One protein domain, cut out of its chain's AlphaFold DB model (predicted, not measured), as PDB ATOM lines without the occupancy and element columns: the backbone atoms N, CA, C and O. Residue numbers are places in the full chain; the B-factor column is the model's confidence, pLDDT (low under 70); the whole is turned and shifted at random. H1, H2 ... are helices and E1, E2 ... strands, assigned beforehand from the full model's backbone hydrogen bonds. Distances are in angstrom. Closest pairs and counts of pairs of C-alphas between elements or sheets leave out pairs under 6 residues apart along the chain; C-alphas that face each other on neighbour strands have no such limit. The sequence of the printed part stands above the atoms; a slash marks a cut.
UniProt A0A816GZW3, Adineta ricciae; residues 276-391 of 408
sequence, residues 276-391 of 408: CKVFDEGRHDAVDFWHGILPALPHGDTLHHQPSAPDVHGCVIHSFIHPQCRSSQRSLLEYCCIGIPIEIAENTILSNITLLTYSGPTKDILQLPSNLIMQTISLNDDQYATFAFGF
ATOM      1  N   CYS A 276     -39.154  12.705 -38.406       81.50
ATOM      2  CA  CYS A 276     -39.053  11.349 -37.880       81.50
ATOM      3  C   CYS A 276     -39.288  11.277 -36.367       81.50
ATOM      4  O   CYS A 276     -39.044  12.237 -35.634       81.50
ATOM      5  N   LYS A 277     -39.721  10.106 -35.891       81.69
ATOM      6  CA  LYS A 277     -39.913   9.811 -34.464       81.69
ATOM      7  C   LYS A 277     -39.484   8.391 -34.117       81.69
ATOM      8  O   LYS A 277     -39.498   7.495 -34.959       81.69
ATOM      9  N   VAL A 278     -39.141   8.177 -32.851       82.69
ATOM     10  CA  VAL A 278     -38.974   6.826 -32.306       82.69
ATOM     11  C   VAL A 278     -40.354   6.186 -32.143       82.69
ATOM     12  O   VAL A 278     -41.264   6.819 -31.611       82.69
ATOM     13  N   PHE A 279     -40.510   4.950 -32.614       79.12
ATOM     14  CA  PHE A 279     -41.742   4.180 -32.466       79.12
ATOM     15  C   PHE A 279     -41.959   3.766 -31.001       79.12
ATOM     16  O   PHE A 279     -41.021   3.315 -30.338       79.12
ATOM     17  N   ASP A 280     -43.190   3.906 -30.506       74.56
ATOM     18  CA  ASP A 280     -43.600   3.563 -29.140       74.56
ATOM     19  C   ASP A 280     -44.936   2.801 -29.180       74.56
ATOM     20  O   ASP A 280     -45.981   3.389 -29.445       74.56
ATOM     21  N   GLU A 281     -44.912   1.489 -28.909       64.31
ATOM     22  CA  GLU A 281     -46.114   0.632 -28.886       64.31
ATOM     23  C   GLU A 281     -47.157   1.081 -27.849       64.31
ATOM     24  O   GLU A 281     -48.342   0.781 -27.989       64.31
ATOM     25  N   GLY A 282     -46.725   1.775 -26.790       60.25
ATOM     26  CA  GLY A 282     -47.587   2.224 -25.699       60.25
ATOM     27  C   GLY A 282     -48.352   3.511 -26.000       60.25
ATOM     28  O   GLY A 282     -49.209   3.907 -25.205       60.25
ATOM     29  N   ARG A 283     -48.059   4.181 -27.120       60.75
ATOM     30  CA  ARG A 283     -48.737   5.405 -27.541       60.75
ATOM     31  C   ARG A 283     -49.670   5.107 -28.713       60.75
ATOM     32  O   ARG A 283     -49.290   4.519 -29.715       60.75
ATOM     33  N   HIS A 284     -50.906   5.591 -28.621       53.38
ATOM     34  CA  HIS A 284     -51.858   5.577 -29.740       53.38
ATOM     35  C   HIS A 284     -51.470   6.553 -30.881       53.38
ATOM     36  O   HIS A 284     -52.156   6.631 -31.898       53.38
ATOM     37  N   ASP A 285     -50.346   7.269 -30.744       52.19
ATOM     38  CA  ASP A 285     -49.891   8.324 -31.653       52.19
ATOM     39  C   ASP A 285     -49.422   7.810 -33.022       52.19
ATOM     40  O   ASP A 285     -49.484   8.566 -33.988       52.19
ATOM     41  N   ALA A 286     -49.032   6.538 -33.147       51.47
ATOM     42  CA  ALA A 286     -48.719   5.935 -34.443       51.47
ATOM     43  C   ALA A 286     -49.947   5.893 -35.369       51.47
ATOM     44  O   ALA A 286     -49.800   6.029 -36.575       51.47
ATOM     45  N   VAL A 287     -51.160   5.754 -34.824       48.94
ATOM     46  CA  VAL A 287     -52.411   5.782 -35.603       48.94
ATOM     47  C   VAL A 287     -52.889   7.231 -35.768       48.94
ATOM     48  O   VAL A 287     -53.222   7.642 -36.875       48.94
ATOM     49  N   ASP A 288     -52.828   8.053 -34.717       47.06
ATOM     50  CA  ASP A 288     -53.297   9.450 -34.757       47.06
ATOM     51  C   ASP A 288     -52.429  10.383 -35.633       47.06
ATOM     52  O   ASP A 288     -52.938  11.339 -36.230       47.06
ATOM     53  N   PHE A 289     -51.126  10.109 -35.765       49.59
ATOM     54  CA  PHE A 289     -50.223  10.868 -36.639       49.59
ATOM     55  C   PHE A 289     -50.578  10.702 -38.120       49.59
ATOM     56  O   PHE A 289     -50.574  11.691 -38.853       49.59
ATOM     57  N   TRP A 290     -50.942   9.487 -38.546       52.25
ATOM     58  CA  TRP A 290     -51.338   9.202 -39.929       52.25
ATOM     59  C   TRP A 290     -52.832   9.470 -40.192       52.25
ATOM     60  O   TRP A 290     -53.186   9.835 -41.310       52.25
ATOM     61  N   HIS A 291     -53.709   9.364 -39.179       43.88
ATOM     62  CA  HIS A 291     -55.164   9.529 -39.335       43.88
ATOM     63  C   HIS A 291     -55.739  10.922 -39.007       43.88
ATOM     64  O   HIS A 291     -56.932  11.123 -39.245       43.88
ATOM     65  N   GLY A 292     -54.982  11.908 -38.494       45.41
ATOM     66  CA  GLY A 292     -55.625  13.210 -38.235       45.41
ATOM     67  C   GLY A 292     -54.893  14.335 -37.505       45.41
ATOM     68  O   GLY A 292     -55.521  15.370 -37.291       45.41
ATOM     69  N   ILE A 293     -53.610  14.229 -37.143       42.84
ATOM     70  CA  ILE A 293     -52.887  15.327 -36.456       42.84
ATOM     71  C   ILE A 293     -51.773  15.934 -37.332       42.84
ATOM     72  O   ILE A 293     -50.686  16.256 -36.861       42.84
ATOM     73  N   LEU A 294     -52.049  16.154 -38.619       45.84
ATOM     74  CA  LEU A 294     -51.260  17.075 -39.453       45.84
ATOM     75  C   LEU A 294     -51.606  18.564 -39.204       45.84
ATOM     76  O   LEU A 294     -50.681  19.374 -39.204       45.84
ATOM     77  N   PRO A 295     -52.864  18.971 -38.906       39.53
ATOM     78  CA  PRO A 295     -53.179  20.387 -38.657       39.53
ATOM     79  C   PRO A 295     -53.064  20.841 -37.190       39.53
ATOM     80  O   PRO A 295     -53.135  22.038 -36.930       39.53
ATOM     81  N   ALA A 296     -52.953  19.923 -36.221       39.47
ATOM     82  CA  ALA A 296     -53.127  20.243 -34.795       39.47
ATOM     83  C   ALA A 296     -51.839  20.214 -33.955       39.47
ATOM     84  O   ALA A 296     -51.878  20.551 -32.770       39.47
ATOM     85  N   LEU A 297     -50.690  19.858 -34.540       43.31
ATOM     86  CA  LEU A 297     -49.412  20.072 -33.866       43.31
ATOM     87  C   LEU A 297     -49.078  21.569 -33.955       43.31
ATOM     88  O   LEU A 297     -49.068  22.116 -35.061       43.31
ATOM     89  N   PRO A 298     -48.853  22.260 -32.820       39.22
ATOM     90  CA  PRO A 298     -48.528  23.679 -32.843       39.22
ATOM     91  C   PRO A 298     -47.310  23.893 -33.740       39.22
ATOM     92  O   PRO A 298     -46.368  23.105 -33.693       39.22
ATOM     93  N   HIS A 299     -47.344  24.958 -34.542       43.56
ATOM     94  CA  HIS A 299     -46.293  25.415 -35.462       43.56
ATOM     95  C   HIS A 299     -44.977  25.826 -34.756       43.56
ATOM     96  O   HIS A 299     -44.333  26.794 -35.147       43.56
ATOM     97  N   GLY A 300     -44.608  25.149 -33.669       42.94
ATOM     98  CA  GLY A 300     -43.389  25.362 -32.912       42.94
ATOM     99  C   GLY A 300     -42.313  24.350 -33.288       42.94
ATOM    100  O   GLY A 300     -42.600  23.177 -33.534       42.94
ATOM    101  N   ASP A 301     -41.068  24.818 -33.230       43.44
ATOM    102  CA  ASP A 301     -39.792  24.160 -33.561       43.44
ATOM    103  C   ASP A 301     -39.554  22.748 -32.967       43.44
ATOM    104  O   ASP A 301     -38.556  22.092 -33.252       43.44
ATOM    105  N   THR A 302     -40.463  22.229 -32.139       44.66
ATOM    106  CA  THR A 302     -40.314  20.984 -31.370       44.66
ATOM    107  C   THR A 302     -40.382  19.679 -32.175       44.66
ATOM    108  O   THR A 302     -40.025  18.634 -31.634       44.66
ATOM    109  N   LEU A 303     -40.817  19.705 -33.441       48.41
ATOM    110  CA  LEU A 303     -40.813  18.525 -34.329       48.41
ATOM    111  C   LEU A 303     -39.564  18.429 -35.210       48.41
ATOM    112  O   LEU A 303     -39.277  17.356 -35.732       48.41
ATOM    113  N   HIS A 304     -38.810  19.519 -35.356       47.38
ATOM    114  CA  HIS A 304     -37.680  19.591 -36.283       47.38
ATOM    115  C   HIS A 304     -36.441  18.816 -35.806       47.38
ATOM    116  O   HIS A 304     -35.545  18.558 -36.599       47.38
ATOM    117  N   HIS A 305     -36.386  18.407 -34.532       50.03
ATOM    118  CA  HIS A 305     -35.167  17.859 -33.925       50.03
ATOM    119  C   HIS A 305     -35.392  16.641 -33.025       50.03
ATOM    120  O   HIS A 305     -34.623  16.422 -32.089       50.03
ATOM    121  N   GLN A 306     -36.431  15.836 -33.265       54.88
ATOM    122  CA  GLN A 306     -36.509  14.543 -32.584       54.88
ATOM    123  C   GLN A 306     -35.637  13.536 -33.343       54.88
ATOM    124  O   GLN A 306     -35.950  13.218 -34.490       54.88
ATOM    125  N   PRO A 307     -34.520  13.061 -32.758       58.09
ATOM    126  CA  PRO A 307     -33.695  12.069 -33.424       58.09
ATOM    127  C   PRO A 307     -34.522  10.798 -33.649       58.09
ATOM    128  O   PRO A 307     -35.320  10.403 -32.795       58.09
ATOM    129  N   SER A 308     -34.321  10.141 -34.792       64.81
ATOM    130  CA  SER A 308     -34.699   8.737 -34.951       64.81
ATOM    131  C   SER A 308     -33.920   7.859 -33.956       64.81
ATOM    132  O   SER A 308     -33.165   8.348 -33.112       64.81
ATOM    133  N   ALA A 309     -34.055   6.537 -34.076       73.44
ATOM    134  CA  ALA A 309     -33.194   5.607 -33.353       73.44
ATOM    135  C   ALA A 309     -31.695   5.978 -33.520       73.44
ATOM    136  O   ALA A 309     -31.283   6.329 -34.629       73.44
ATOM    137  N   PRO A 310     -30.887   5.929 -32.441       77.00
ATOM    138  CA  PRO A 310     -29.531   6.497 -32.410       77.00
ATOM    139  C   PRO A 310     -28.541   5.807 -33.359       77.00
ATOM    140  O   PRO A 310     -27.589   6.439 -33.809       77.00
ATOM    141  N   ASP A 311     -28.786   4.536 -33.681       89.56
ATOM    142  CA  ASP A 311     -27.937   3.726 -34.561       89.56
ATOM    143  C   ASP A 311     -28.410   3.759 -36.036       89.56
ATOM    144  O   ASP A 311     -27.968   2.959 -36.865       89.56
ATOM    145  N   VAL A 312     -29.325   4.671 -36.382       91.38
ATOM    146  CA  VAL A 312     -29.754   4.933 -37.764       91.38
ATOM    147  C   VAL A 312     -28.939   6.103 -38.300       91.38
ATOM    148  O   VAL A 312     -29.078   7.234 -37.842       91.38
ATOM    149  N   HIS A 313     -28.046   5.809 -39.243       92.88
ATOM    150  CA  HIS A 313     -27.106   6.780 -39.814       92.88
ATOM    151  C   HIS A 313     -27.490   7.266 -41.219       92.88
ATOM    152  O   HIS A 313     -26.856   8.185 -41.749       92.88
ATOM    153  N   GLY A 314     -28.470   6.607 -41.838       93.94
ATOM    154  CA  GLY A 314     -29.000   6.944 -43.154       93.94
ATOM    155  C   GLY A 314     -29.908   8.172 -43.120       93.94
ATOM    156  O   GLY A 314     -29.968   8.903 -42.138       93.94
ATOM    157  N   CYS A 315     -30.619   8.404 -44.216       95.38
ATOM    158  CA  CYS A 315     -31.646   9.430 -44.297       95.38
ATOM    159  C   CYS A 315     -33.002   8.868 -43.840       95.38
ATOM    160  O   CYS A 315     -33.373   7.751 -44.205       95.38
ATOM    161  N   VAL A 316     -33.745   9.642 -43.050       94.25
ATOM    162  CA  VAL A 316     -35.073   9.302 -42.539       94.25
ATOM    163  C   VAL A 316     -36.012  10.483 -42.761       94.25
ATOM    164  O   VAL A 316     -35.815  11.559 -42.199       94.25
ATOM    165  N   ILE A 317     -37.060  10.267 -43.547       92.31
ATOM    166  CA  ILE A 317     -38.050  11.273 -43.932       92.31
ATOM    167  C   ILE A 317     -39.429  10.796 -43.462       92.31
ATOM    168  O   ILE A 317     -39.846   9.692 -43.804       92.31
ATOM    169  N   HIS A 318     -40.142  11.594 -42.663       88.44
ATOM    170  CA  HIS A 318     -41.529  11.332 -42.217       88.44
ATOM    171  C   HIS A 318     -41.788   9.887 -41.783       88.44
ATOM    172  O   HIS A 318     -42.708   9.234 -42.269       88.44
ATOM    173  N   SER A 319     -40.941   9.354 -40.902       88.75
ATOM    174  CA  SER A 319     -40.997   7.939 -40.522       88.75
ATOM    175  C   SER A 319     -40.963   7.714 -39.011       88.75
ATOM    176  O   SER A 319     -40.281   8.430 -38.274       88.75
ATOM    177  N   PHE A 320     -41.643   6.660 -38.561       86.31
ATOM    178  CA  PHE A 320     -41.516   6.108 -37.213       86.31
ATOM    179  C   PHE A 320     -40.567   4.929 -37.219       86.31
ATOM    180  O   PHE A 320     -40.773   3.983 -37.976       86.31
ATOM    181  N   ILE A 321     -39.555   4.969 -36.361       89.44
ATOM    182  CA  ILE A 321     -38.483   3.981 -36.356       89.44
ATOM    183  C   ILE A 321     -38.330   3.368 -34.967       89.44
ATOM    184  O   ILE A 321     -38.134   4.083 -33.983       89.44
ATOM    185  N   HIS A 322     -38.389   2.042 -34.882       89.50
ATOM    186  CA  HIS A 322     -38.163   1.301 -33.647       89.50
ATOM    187  C   HIS A 322     -36.780   1.637 -33.046       89.50
ATOM    188  O   HIS A 322     -35.788   1.693 -33.774       89.50
ATOM    189  N   PRO A 323     -36.656   1.842 -31.719       87.56
ATOM    190  CA  PRO A 323     -35.425   2.340 -31.085       87.56
ATOM    191  C   PRO A 323     -34.196   1.437 -31.259       87.56
ATOM    192  O   PRO A 323     -33.070   1.899 -31.105       87.56
ATOM    193  N   GLN A 324     -34.402   0.152 -31.553       90.25
ATOM    194  CA  GLN A 324     -33.328  -0.819 -31.802       90.25
ATOM    195  C   GLN A 324     -32.952  -0.960 -33.285       90.25
ATOM    196  O   GLN A 324     -32.148  -1.829 -33.620       90.25
ATOM    197  N   CYS A 325     -33.540  -0.156 -34.176       93.25
ATOM    198  CA  CYS A 325     -33.157  -0.156 -35.581       93.25
ATOM    199  C   CYS A 325     -31.727   0.347 -35.778       93.25
ATOM    200  O   CYS A 325     -31.269   1.254 -35.080       93.25
ATOM    201  N   ARG A 326     -31.054  -0.224 -36.775       95.00
ATOM    202  CA  ARG A 326     -29.710   0.156 -37.215       95.00
ATOM    203  C   ARG A 326     -29.728   0.405 -38.715       95.00
ATOM    204  O   ARG A 326     -30.437  -0.296 -39.437       95.00
ATOM    205  N   SER A 327     -28.944   1.357 -39.206       95.50
ATOM    206  CA  SER A 327     -28.806   1.552 -40.651       95.50
ATOM    207  C   SER A 327     -27.398   1.953 -41.065       95.50
ATOM    208  O   SER A 327     -26.682   2.650 -40.346       95.50
ATOM    209  N   SER A 328     -27.023   1.557 -42.277       95.69
ATOM    210  CA  SER A 328     -25.850   2.089 -42.962       95.69
ATOM    211  C   SER A 328     -25.983   3.600 -43.213       95.69
ATOM    212  O   SER A 328     -27.088   4.150 -43.252       95.69
ATOM    213  N   GLN A 329     -24.854   4.275 -43.453       93.81
ATOM    214  CA  GLN A 329     -24.822   5.710 -43.784       93.81
ATOM    215  C   GLN A 329     -25.436   6.039 -45.153       93.81
ATOM    216  O   GLN A 329     -25.771   7.194 -45.415       93.81
ATOM    217  N   ARG A 330     -25.550   5.038 -46.033       95.19
ATOM    218  CA  ARG A 330     -26.102   5.159 -47.385       95.19
ATOM    219  C   ARG A 330     -27.369   4.309 -47.484       95.19
ATOM    220  O   ARG A 330     -27.396   3.279 -48.152       95.19
ATOM    221  N   SER A 331     -28.404   4.735 -46.767       96.62
ATOM    222  CA  SER A 331     -29.745   4.139 -46.771       96.62
ATOM    223  C   SER A 331     -30.805   5.231 -46.622       96.62
ATOM    224  O   SER A 331     -30.506   6.303 -46.096       96.62
ATOM    225  N   LEU A 332     -32.019   4.979 -47.110       96.19
ATOM    226  CA  LEU A 332     -33.148   5.908 -47.042       96.19
ATOM    227  C   LEU A 332     -34.400   5.194 -46.531       96.19
ATOM    228  O   LEU A 332     -34.772   4.137 -47.039       96.19
ATOM    229  N   LEU A 333     -35.060   5.808 -45.554       95.31
ATOM    230  CA  LEU A 333     -36.386   5.440 -45.082       95.31
ATOM    231  C   LEU A 333     -37.295   6.650 -45.233       95.31
ATOM    232  O   LEU A 333     -37.093   7.655 -44.557       95.31
ATOM    233  N   GLU A 334     -38.292   6.563 -46.100       93.38
ATOM    234  CA  GLU A 334     -39.271   7.629 -46.303       93.38
ATOM    235  C   GLU A 334     -40.690   7.106 -46.079       93.38
ATOM    236  O   GLU A 334     -41.042   6.015 -46.527       93.38
ATOM    237  N   TYR A 335     -41.509   7.868 -45.355       91.44
ATOM    238  CA  TYR A 335     -42.913   7.536 -45.083       91.44
ATOM    239  C   TYR A 335     -43.126   6.151 -44.446       91.44
ATOM    240  O   TYR A 335     -44.111   5.470 -44.712       91.44
ATOM    241  N   CYS A 336     -42.181   5.692 -43.625       91.81
ATOM    242  CA  CYS A 336     -42.204   4.353 -43.045       91.81
ATOM    243  C   CYS A 336     -42.771   4.334 -41.617       91.81
ATOM    244  O   CYS A 336     -42.582   5.260 -40.831       91.81
ATOM    245  N   CYS A 337     -43.391   3.220 -41.237       90.31
ATOM    246  CA  CYS A 337     -43.776   2.908 -39.863       90.31
ATOM    247  C   CYS A 337     -43.163   1.564 -39.454       90.31
ATOM    248  O   CYS A 337     -43.688   0.494 -39.763       90.31
ATOM    249  N   ILE A 338     -42.008   1.620 -38.797       91.44
ATOM    250  CA  ILE A 338     -41.203   0.461 -38.418       91.44
ATOM    251  C   ILE A 338     -41.330   0.247 -36.911       91.44
ATOM    252  O   ILE A 338     -40.691   0.939 -36.122       91.44
ATOM    253  N   GLY A 339     -42.157  -0.720 -36.524       87.06
ATOM    254  CA  GLY A 339     -42.422  -1.098 -35.136       87.06
ATOM    255  C   GLY A 339     -41.595  -2.272 -34.615       87.06
ATOM    256  O   GLY A 339     -41.708  -2.621 -33.448       87.06
ATOM    257  N   ILE A 340     -40.742  -2.863 -35.450       87.75
ATOM    258  CA  ILE A 340     -39.851  -3.969 -35.075       87.75
ATOM    259  C   ILE A 340     -38.378  -3.577 -35.254       87.75
ATOM    260  O   ILE A 340     -38.069  -2.742 -36.106       87.75
ATOM    261  N   PRO A 341     -37.438  -4.193 -34.516       91.50
ATOM    262  CA  PRO A 341     -36.015  -4.008 -34.773       91.50
ATOM    263  C   PRO A 341     -35.634  -4.492 -36.179       91.50
ATOM    264  O   PRO A 341     -35.816  -5.668 -36.501       91.50
ATOM    265  N   ILE A 342     -35.055  -3.602 -36.990       93.38
ATOM    266  CA  ILE A 342     -34.484  -3.933 -38.305       93.38
ATOM    267  C   ILE A 342     -33.051  -3.407 -38.429       93.38
ATOM    268  O   ILE A 342     -32.717  -2.372 -37.853       93.38
ATOM    269  N   GLU A 343     -32.217  -4.094 -39.199       95.19
ATOM    270  CA  GLU A 343     -30.871  -3.652 -39.568       95.19
ATOM    271  C   GLU A 343     -30.789  -3.496 -41.085       95.19
ATOM    272  O   GLU A 343     -31.117  -4.414 -41.835       95.19
ATOM    273  N   ILE A 344     -30.410  -2.301 -41.530       96.25
ATOM    274  CA  ILE A 344     -30.537  -1.868 -42.922       96.25
ATOM    275  C   ILE A 344     -29.150  -1.686 -43.520       96.25
ATOM    276  O   ILE A 344     -28.404  -0.786 -43.125       96.25
ATOM    277  N   ALA A 345     -28.810  -2.521 -44.493       96.69
ATOM    278  CA  ALA A 345     -27.519  -2.463 -45.156       96.69
ATOM    279  C   ALA A 345     -27.419  -1.312 -46.185       96.69
ATOM    280  O   ALA A 345     -28.320  -0.481 -46.336       96.69
ATOM    281  N   GLU A 346     -26.274  -1.207 -46.860       96.69
ATOM    282  CA  GLU A 346     -25.988  -0.143 -47.836       96.69
ATOM    283  C   GLU A 346     -26.873  -0.213 -49.083       96.69
ATOM    284  O   GLU A 346     -27.282  -1.287 -49.521       96.69
ATOM    285  N   ASN A 347     -27.127   0.946 -49.690       96.25
ATOM    286  CA  ASN A 347     -27.903   1.094 -50.922       96.25
ATOM    287  C   ASN A 347     -29.322   0.536 -50.773       96.25
ATOM    288  O   ASN A 347     -29.835  -0.141 -51.663       96.25
ATOM    289  N   THR A 348     -29.930   0.787 -49.613       96.56
ATOM    290  CA  THR A 348     -31.290   0.336 -49.315       96.56
ATOM    291  C   THR A 348     -32.241   1.518 -49.248       96.56
ATOM    292  O   THR A 348     -31.966   2.479 -48.529       96.56
ATOM    293  N   ILE A 349     -33.357   1.441 -49.974       95.81
ATOM    294  CA  ILE A 349     -34.439   2.427 -49.934       95.81
ATOM    295  C   ILE A 349     -35.732   1.728 -49.516       95.81
ATOM    296  O   ILE A 349     -36.195   0.816 -50.201       95.81
ATOM    297  N   LEU A 350     -36.329   2.178 -48.416       95.75
ATOM    298  CA  LEU A 350     -37.677   1.804 -47.998       95.75
ATOM    299  C   LEU A 350     -38.587   3.021 -48.139       95.75
ATOM    300  O   LEU A 350     -38.303   4.071 -47.567       95.75
ATOM    301  N   SER A 351     -39.671   2.875 -48.894       94.00
ATOM    302  CA  SER A 351     -40.618   3.956 -49.166       94.00
ATOM    303  C   SER A 351     -42.042   3.500 -48.868       94.00
ATOM    304  O   SER A 351     -42.508   2.495 -49.406       94.00
ATOM    305  N   ASN A 352     -42.739   4.231 -47.999       92.38
ATOM    306  CA  ASN A 352     -44.129   3.956 -47.632       92.38
ATOM    307  C   ASN A 352     -44.349   2.550 -47.025       92.38
ATOM    308  O   ASN A 352     -45.345   1.885 -47.295       92.38
ATOM    309  N   ILE A 353     -43.393   2.058 -46.228       92.31
ATOM    310  CA  ILE A 353     -43.413   0.699 -45.669       92.31
ATOM    311  C   ILE A 353     -43.912   0.692 -44.223       92.31
ATOM    312  O   ILE A 353     -43.384   1.404 -43.374       92.31
ATOM    313  N   THR A 354     -44.864  -0.192 -43.911       90.75
ATOM    314  CA  THR A 354     -45.293  -0.478 -42.532       90.75
ATOM    315  C   THR A 354     -44.869  -1.886 -42.114       90.75
ATOM    316  O   THR A 354     -45.286  -2.871 -42.720       90.75
ATOM    317  N   LEU A 355     -44.055  -1.991 -41.060       88.88
ATOM    318  CA  LEU A 355     -43.564  -3.249 -40.490       88.88
ATOM    319  C   LEU A 355     -43.764  -3.248 -38.974       88.88
ATOM    320  O   LEU A 355     -42.924  -2.747 -38.234       88.88
ATOM    321  N   LEU A 356     -44.874  -3.824 -38.510       85.38
ATOM    322  CA  LEU A 356     -45.237  -3.861 -37.082       85.38
ATOM    323  C   LEU A 356     -45.016  -5.228 -36.430       85.38
ATOM    324  O   LEU A 356     -44.910  -5.332 -35.216       85.38
ATOM    325  N   THR A 357     -44.949  -6.289 -37.229       80.06
ATOM    326  CA  THR A 357     -44.796  -7.660 -36.736       80.06
ATOM    327  C   THR A 357     -43.925  -8.463 -37.685       80.06
ATOM    328  O   THR A 357     -44.018  -8.292 -38.900       80.06
ATOM    329  N   TYR A 358     -43.140  -9.393 -37.147       76.69
ATOM    330  CA  TYR A 358     -42.348 -10.335 -37.931       76.69
ATOM    331  C   TYR A 358     -42.418 -11.732 -37.308       76.69
ATOM    332  O   TYR A 358     -42.232 -11.894 -36.104       76.69
ATOM    333  N   SER A 359     -42.704 -12.742 -38.131       70.44
ATOM    334  CA  SER A 359     -42.863 -14.143 -37.718       70.44
ATOM    335  C   SER A 359     -41.732 -15.028 -38.256       70.44
ATOM    336  O   SER A 359     -41.981 -16.111 -38.790       70.44
ATOM    337  N   GLY A 360     -40.494 -14.535 -38.196       66.19
ATOM    338  CA  GLY A 360     -39.317 -15.282 -38.628       66.19
ATOM    339  C   GLY A 360     -38.873 -16.375 -37.652       66.19
ATOM    340  O   GLY A 360     -39.354 -16.444 -36.519       66.19
ATOM    341  N   PRO A 361     -37.933 -17.237 -38.083       59.12
ATOM    342  CA  PRO A 361     -37.435 -18.359 -37.286       59.12
ATOM    343  C   PRO A 361     -36.651 -17.925 -36.038       59.12
ATOM    344  O   PRO A 361     -36.526 -18.704 -35.095       59.12
ATOM    345  N   THR A 362     -36.146 -16.691 -36.010       60.62
ATOM    346  CA  THR A 362     -35.497 -16.077 -34.851       60.62
ATOM    347  C   THR A 362     -36.293 -14.848 -34.403       60.62
ATOM    348  O   THR A 362     -36.799 -14.094 -35.231       60.62
ATOM    349  N   LYS A 363     -36.410 -14.620 -33.085       57.53
ATOM    350  CA  LYS A 363     -36.979 -13.381 -32.502       57.53
ATOM    351  C   LYS A 363     -35.988 -12.202 -32.578       57.53
ATOM    352  O   LYS A 363     -36.014 -11.314 -31.729       57.53
ATOM    353  N   ASP A 364     -35.094 -12.235 -33.558       74.75
ATOM    354  CA  ASP A 364     -33.958 -11.330 -33.668       74.75
ATOM    355  C   ASP A 364     -34.264 -10.168 -34.620       74.75
ATOM    356  O   ASP A 364     -35.267 -10.161 -35.335       74.75
ATOM    357  N   ILE A 365     -33.368  -9.180 -34.608       86.44
ATOM    358  CA  ILE A 365     -33.369  -8.018 -35.502       86.44
ATOM    359  C   ILE A 365     -33.472  -8.489 -36.960       86.44
ATOM    360  O   ILE A 365     -32.626  -9.256 -37.428       86.44
ATOM    361  N   LEU A 366     -34.494  -8.023 -37.685       91.31
ATOM    362  CA  LEU A 366     -34.704  -8.368 -39.090       91.31
ATOM    363  C   LEU A 366     -33.627  -7.709 -39.959       91.31
ATOM    364  O   LEU A 366     -33.530  -6.486 -40.029       91.31
ATOM    365  N   GLN A 367     -32.841  -8.529 -40.647       92.50
ATOM    366  CA  GLN A 367     -31.752  -8.082 -41.514       92.50
ATOM    367  C   GLN A 367     -32.275  -7.780 -42.922       92.50
ATOM    368  O   GLN A 367     -32.803  -8.671 -43.591       92.50
ATOM    369  N   LEU A 368     -32.104  -6.541 -43.385       94.25
ATOM    370  CA  LEU A 368     -32.384  -6.138 -44.761       94.25
ATOM    371  C   LEU A 368     -31.071  -6.066 -45.555       94.25
ATOM    372  O   LEU A 368     -30.143  -5.366 -45.138       94.25
ATOM    373  N   PRO A 369     -30.963  -6.796 -46.681       95.69
ATOM    374  CA  PRO A 369     -29.721  -6.910 -47.436       95.69
ATOM    375  C   PRO A 369     -29.379  -5.616 -48.175       95.69
ATOM    376  O   PRO A 369     -30.246  -4.777 -48.417       95.69
ATOM    377  N   SER A 370     -28.116  -5.489 -48.588       97.06
ATOM    378  CA  SER A 370     -27.690  -4.367 -49.425       97.06
ATOM    379  C   SER A 370     -28.377  -4.398 -50.786       97.06
ATOM    380  O   SER A 370     -28.713  -5.469 -51.296       97.06
ATOM    381  N   ASN A 371     -28.461  -3.233 -51.429       96.56
ATOM    382  CA  ASN A 371     -29.006  -3.065 -52.776       96.56
ATOM    383  C   ASN A 371     -30.494  -3.443 -52.890       96.56
ATOM    384  O   ASN A 371     -30.905  -4.024 -53.896       96.56
ATOM    385  N   LEU A 372     -31.296  -3.110 -51.879       95.50
ATOM    386  CA  LEU A 372     -32.735  -3.363 -51.849       95.50
ATOM    387  C   LEU A 372     -33.525  -2.065 -52.022       95.50
ATOM    388  O   LEU A 372     -33.315  -1.091 -51.310       95.50
ATOM    389  N   ILE A 373     -34.513  -2.070 -52.904       94.38
ATOM    390  CA  ILE A 373     -35.548  -1.040 -52.946       94.38
ATOM    391  C   ILE A 373     -36.874  -1.714 -52.650       94.38
ATOM    392  O   ILE A 373     -37.226  -2.677 -53.324       94.38
ATOM    393  N   MET A 374     -37.615  -1.209 -51.668       94.56
ATOM    394  CA  MET A 374     -38.963  -1.669 -51.366       94.56
ATOM    395  C   MET A 374     -39.905  -0.478 -51.260       94.56
ATOM    396  O   MET A 374     -39.622   0.480 -50.542       94.56
ATOM    397  N   GLN A 375     -41.026  -0.549 -51.970       93.06
ATOM    398  CA  GLN A 375     -42.029   0.505 -51.959       93.06
ATOM    399  C   GLN A 375     -43.434  -0.075 -51.929       93.06
ATOM    400  O   GLN A 375     -43.736  -0.991 -52.696       93.06
ATOM    401  N   THR A 376     -44.303   0.504 -51.104       91.94
ATOM    402  CA  THR A 376     -45.744   0.247 -51.159       91.94
ATOM    403  C   THR A 376     -46.472   1.430 -51.786       91.94
ATOM    404  O   THR A 376     -46.206   2.582 -51.456       91.94
ATOM    405  N   ILE A 377     -47.424   1.167 -52.677       89.62
ATOM    406  CA  ILE A 377     -48.336   2.176 -53.229       89.62
ATOM    407  C   ILE A 377     -49.781   1.797 -52.913       89.62
ATOM    408  O   ILE A 377     -50.121   0.613 -52.872       89.62
ATOM    409  N   SER A 378     -50.637   2.796 -52.716       87.38
ATOM    410  CA  SER A 378     -52.088   2.596 -52.678       87.38
ATOM    411  C   SER A 378     -52.615   2.468 -54.111       87.38
ATOM    412  O   SER A 378     -52.309   3.290 -54.973       87.38
ATOM    413  N   LEU A 379     -53.377   1.406 -54.368       87.06
ATOM    414  CA  LEU A 379     -54.136   1.208 -55.605       87.06
ATOM    415  C   LEU A 379     -55.529   1.848 -55.500       87.06
ATOM    416  O   LEU A 379     -56.089   2.299 -56.496       87.06
ATOM    417  N   ASN A 380     -56.083   1.848 -54.287       87.00
ATOM    418  CA  ASN A 380     -57.282   2.555 -53.844       87.00
ATOM    419  C   ASN A 380     -57.288   2.597 -52.305       87.00
ATOM    420  O   ASN A 380     -56.343   2.119 -51.673       87.00
ATOM    421  N   ASP A 381     -58.354   3.140 -51.720       82.94
ATOM    422  CA  ASP A 381     -58.469   3.377 -50.276       82.94
ATOM    423  C   ASP A 381     -58.221   2.125 -49.408       82.94
ATOM    424  O   ASP A 381     -57.715   2.261 -48.299       82.94
ATOM    425  N   ASP A 382     -58.490   0.916 -49.925       87.44
ATOM    426  CA  ASP A 382     -58.382  -0.344 -49.170       87.44
ATOM    427  C   ASP A 382     -57.364  -1.345 -49.755       87.44
ATOM    428  O   ASP A 382     -57.167  -2.436 -49.209       87.44
ATOM    429  N   GLN A 383     -56.729  -1.028 -50.886       90.69
ATOM    430  CA  GLN A 383     -55.821  -1.941 -51.581       90.69
ATOM    431  C   GLN A 383     -54.456  -1.314 -51.803       90.69
ATOM    432  O   GLN A 383     -54.328  -0.194 -52.294       90.69
ATOM    433  N   TYR A 384     -53.425  -2.106 -51.526       90.31
ATOM    434  CA  TYR A 384     -52.033  -1.697 -51.624       90.31
ATOM    435  C   TYR A 384     -51.234  -2.735 -52.406       90.31
ATOM    436  O   TYR A 384     -51.528  -3.930 -52.355       90.31
ATOM    437  N   ALA A 385     -50.203  -2.278 -53.106       91.75
ATOM    438  CA  ALA A 385     -49.225  -3.134 -53.759       91.75
ATOM    439  C   ALA A 385     -47.830  -2.793 -53.245       91.75
ATOM    440  O   ALA A 385     -47.447  -1.626 -53.239       91.75
ATOM    441  N   THR A 386     -47.076  -3.815 -52.843       92.19
ATOM    442  CA  THR A 386     -45.672  -3.675 -52.448       92.19
ATOM    443  C   THR A 386     -44.788  -4.294 -53.513       92.19
ATOM    444  O   THR A 386     -44.970  -5.456 -53.876       92.19
ATOM    445  N   PHE A 387     -43.812  -3.530 -53.982       90.50
ATOM    446  CA  PHE A 387     -42.818  -3.974 -54.949       90.50
ATOM    447  C   PHE A 387     -41.441  -3.989 -54.302       90.50
ATOM    448  O   PHE A 387     -41.136  -3.150 -53.451       90.50
ATOM    449  N   ALA A 388     -40.608  -4.933 -54.734       91.69
ATOM    450  CA  ALA A 388     -39.210  -5.009 -54.357       91.69
ATOM    451  C   ALA A 388     -38.346  -5.106 -55.618       91.69
ATOM    452  O   ALA A 388     -38.633  -5.910 -56.504       91.69
ATOM    453  N   PHE A 389     -37.296  -4.294 -55.675       89.75
ATOM    454  CA  PHE A 389     -36.336  -4.242 -56.774       89.75
ATOM    455  C   PHE A 389     -34.912  -4.319 -56.228       89.75
ATOM    456  O   PHE A 389     -34.641  -3.902 -55.097       89.75
ATOM    457  N   GLY A 390     -33.986  -4.803 -57.049       92.12
ATOM    458  CA  GLY A 390     -32.568  -4.557 -56.846       92.12
ATOM    459  C   GLY A 390     -32.244  -3.076 -57.064       92.12
ATOM    460  O   GLY A 390     -32.777  -2.431 -57.964       92.12
ATOM    461  N   PHE A 391     -31.335  -2.522 -56.266       90.69
ATOM    462  CA  PHE A 391     -30.968  -1.100 -56.338       90.69
ATOM    463  C   PHE A 391     -30.401  -0.676 -57.703       90.69
ATOM    464  O   PHE A 391     -30.582   0.464 -58.130       90.69
TER     465      PHE A 391
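This is residues 276 to 391 of the 408 residues of a protein of Adineta ricciae (UniProt A0A816GZW3). With little regular structure, the chain winds in stacked turns, the mixed sheet E1 E2 E4 E6 E7 making one wall, parallel E3 and E5 another. The 116 printed residues include H1, then E1 to E7, mostly strand. The whole is compact, radius of gyration of the C-alphas 14.4 A, spans 39 by 35 by 27 A.

Find E1, residues 315 to 317, at C-alpha 315, (-31.646, 9.430, -44.297); E2 is 331 to 334, E4 348 to 351, E6 372 to 380, 25.3 A long. E7, 383 to 390, ends at (-32.568, -4.557, -56.846). E3 is 342 to 344, E5 366 to 368, H1 285 to 291.

Neighbours E2 and E4 are parallel; find N 332 and O 348 2.9 A apart. E6 and E7 form an antiparallel hairpin, N 377 to O 385 2.8 A. H1 is not on the sheet; 2 of its 3 O i to N i+4 pairs are within hydrogen-bond range.

The printed part has no cut; the link H1 to E1 is long. pLDDT is under 70 at residues 281 to 308 and 360 to 363.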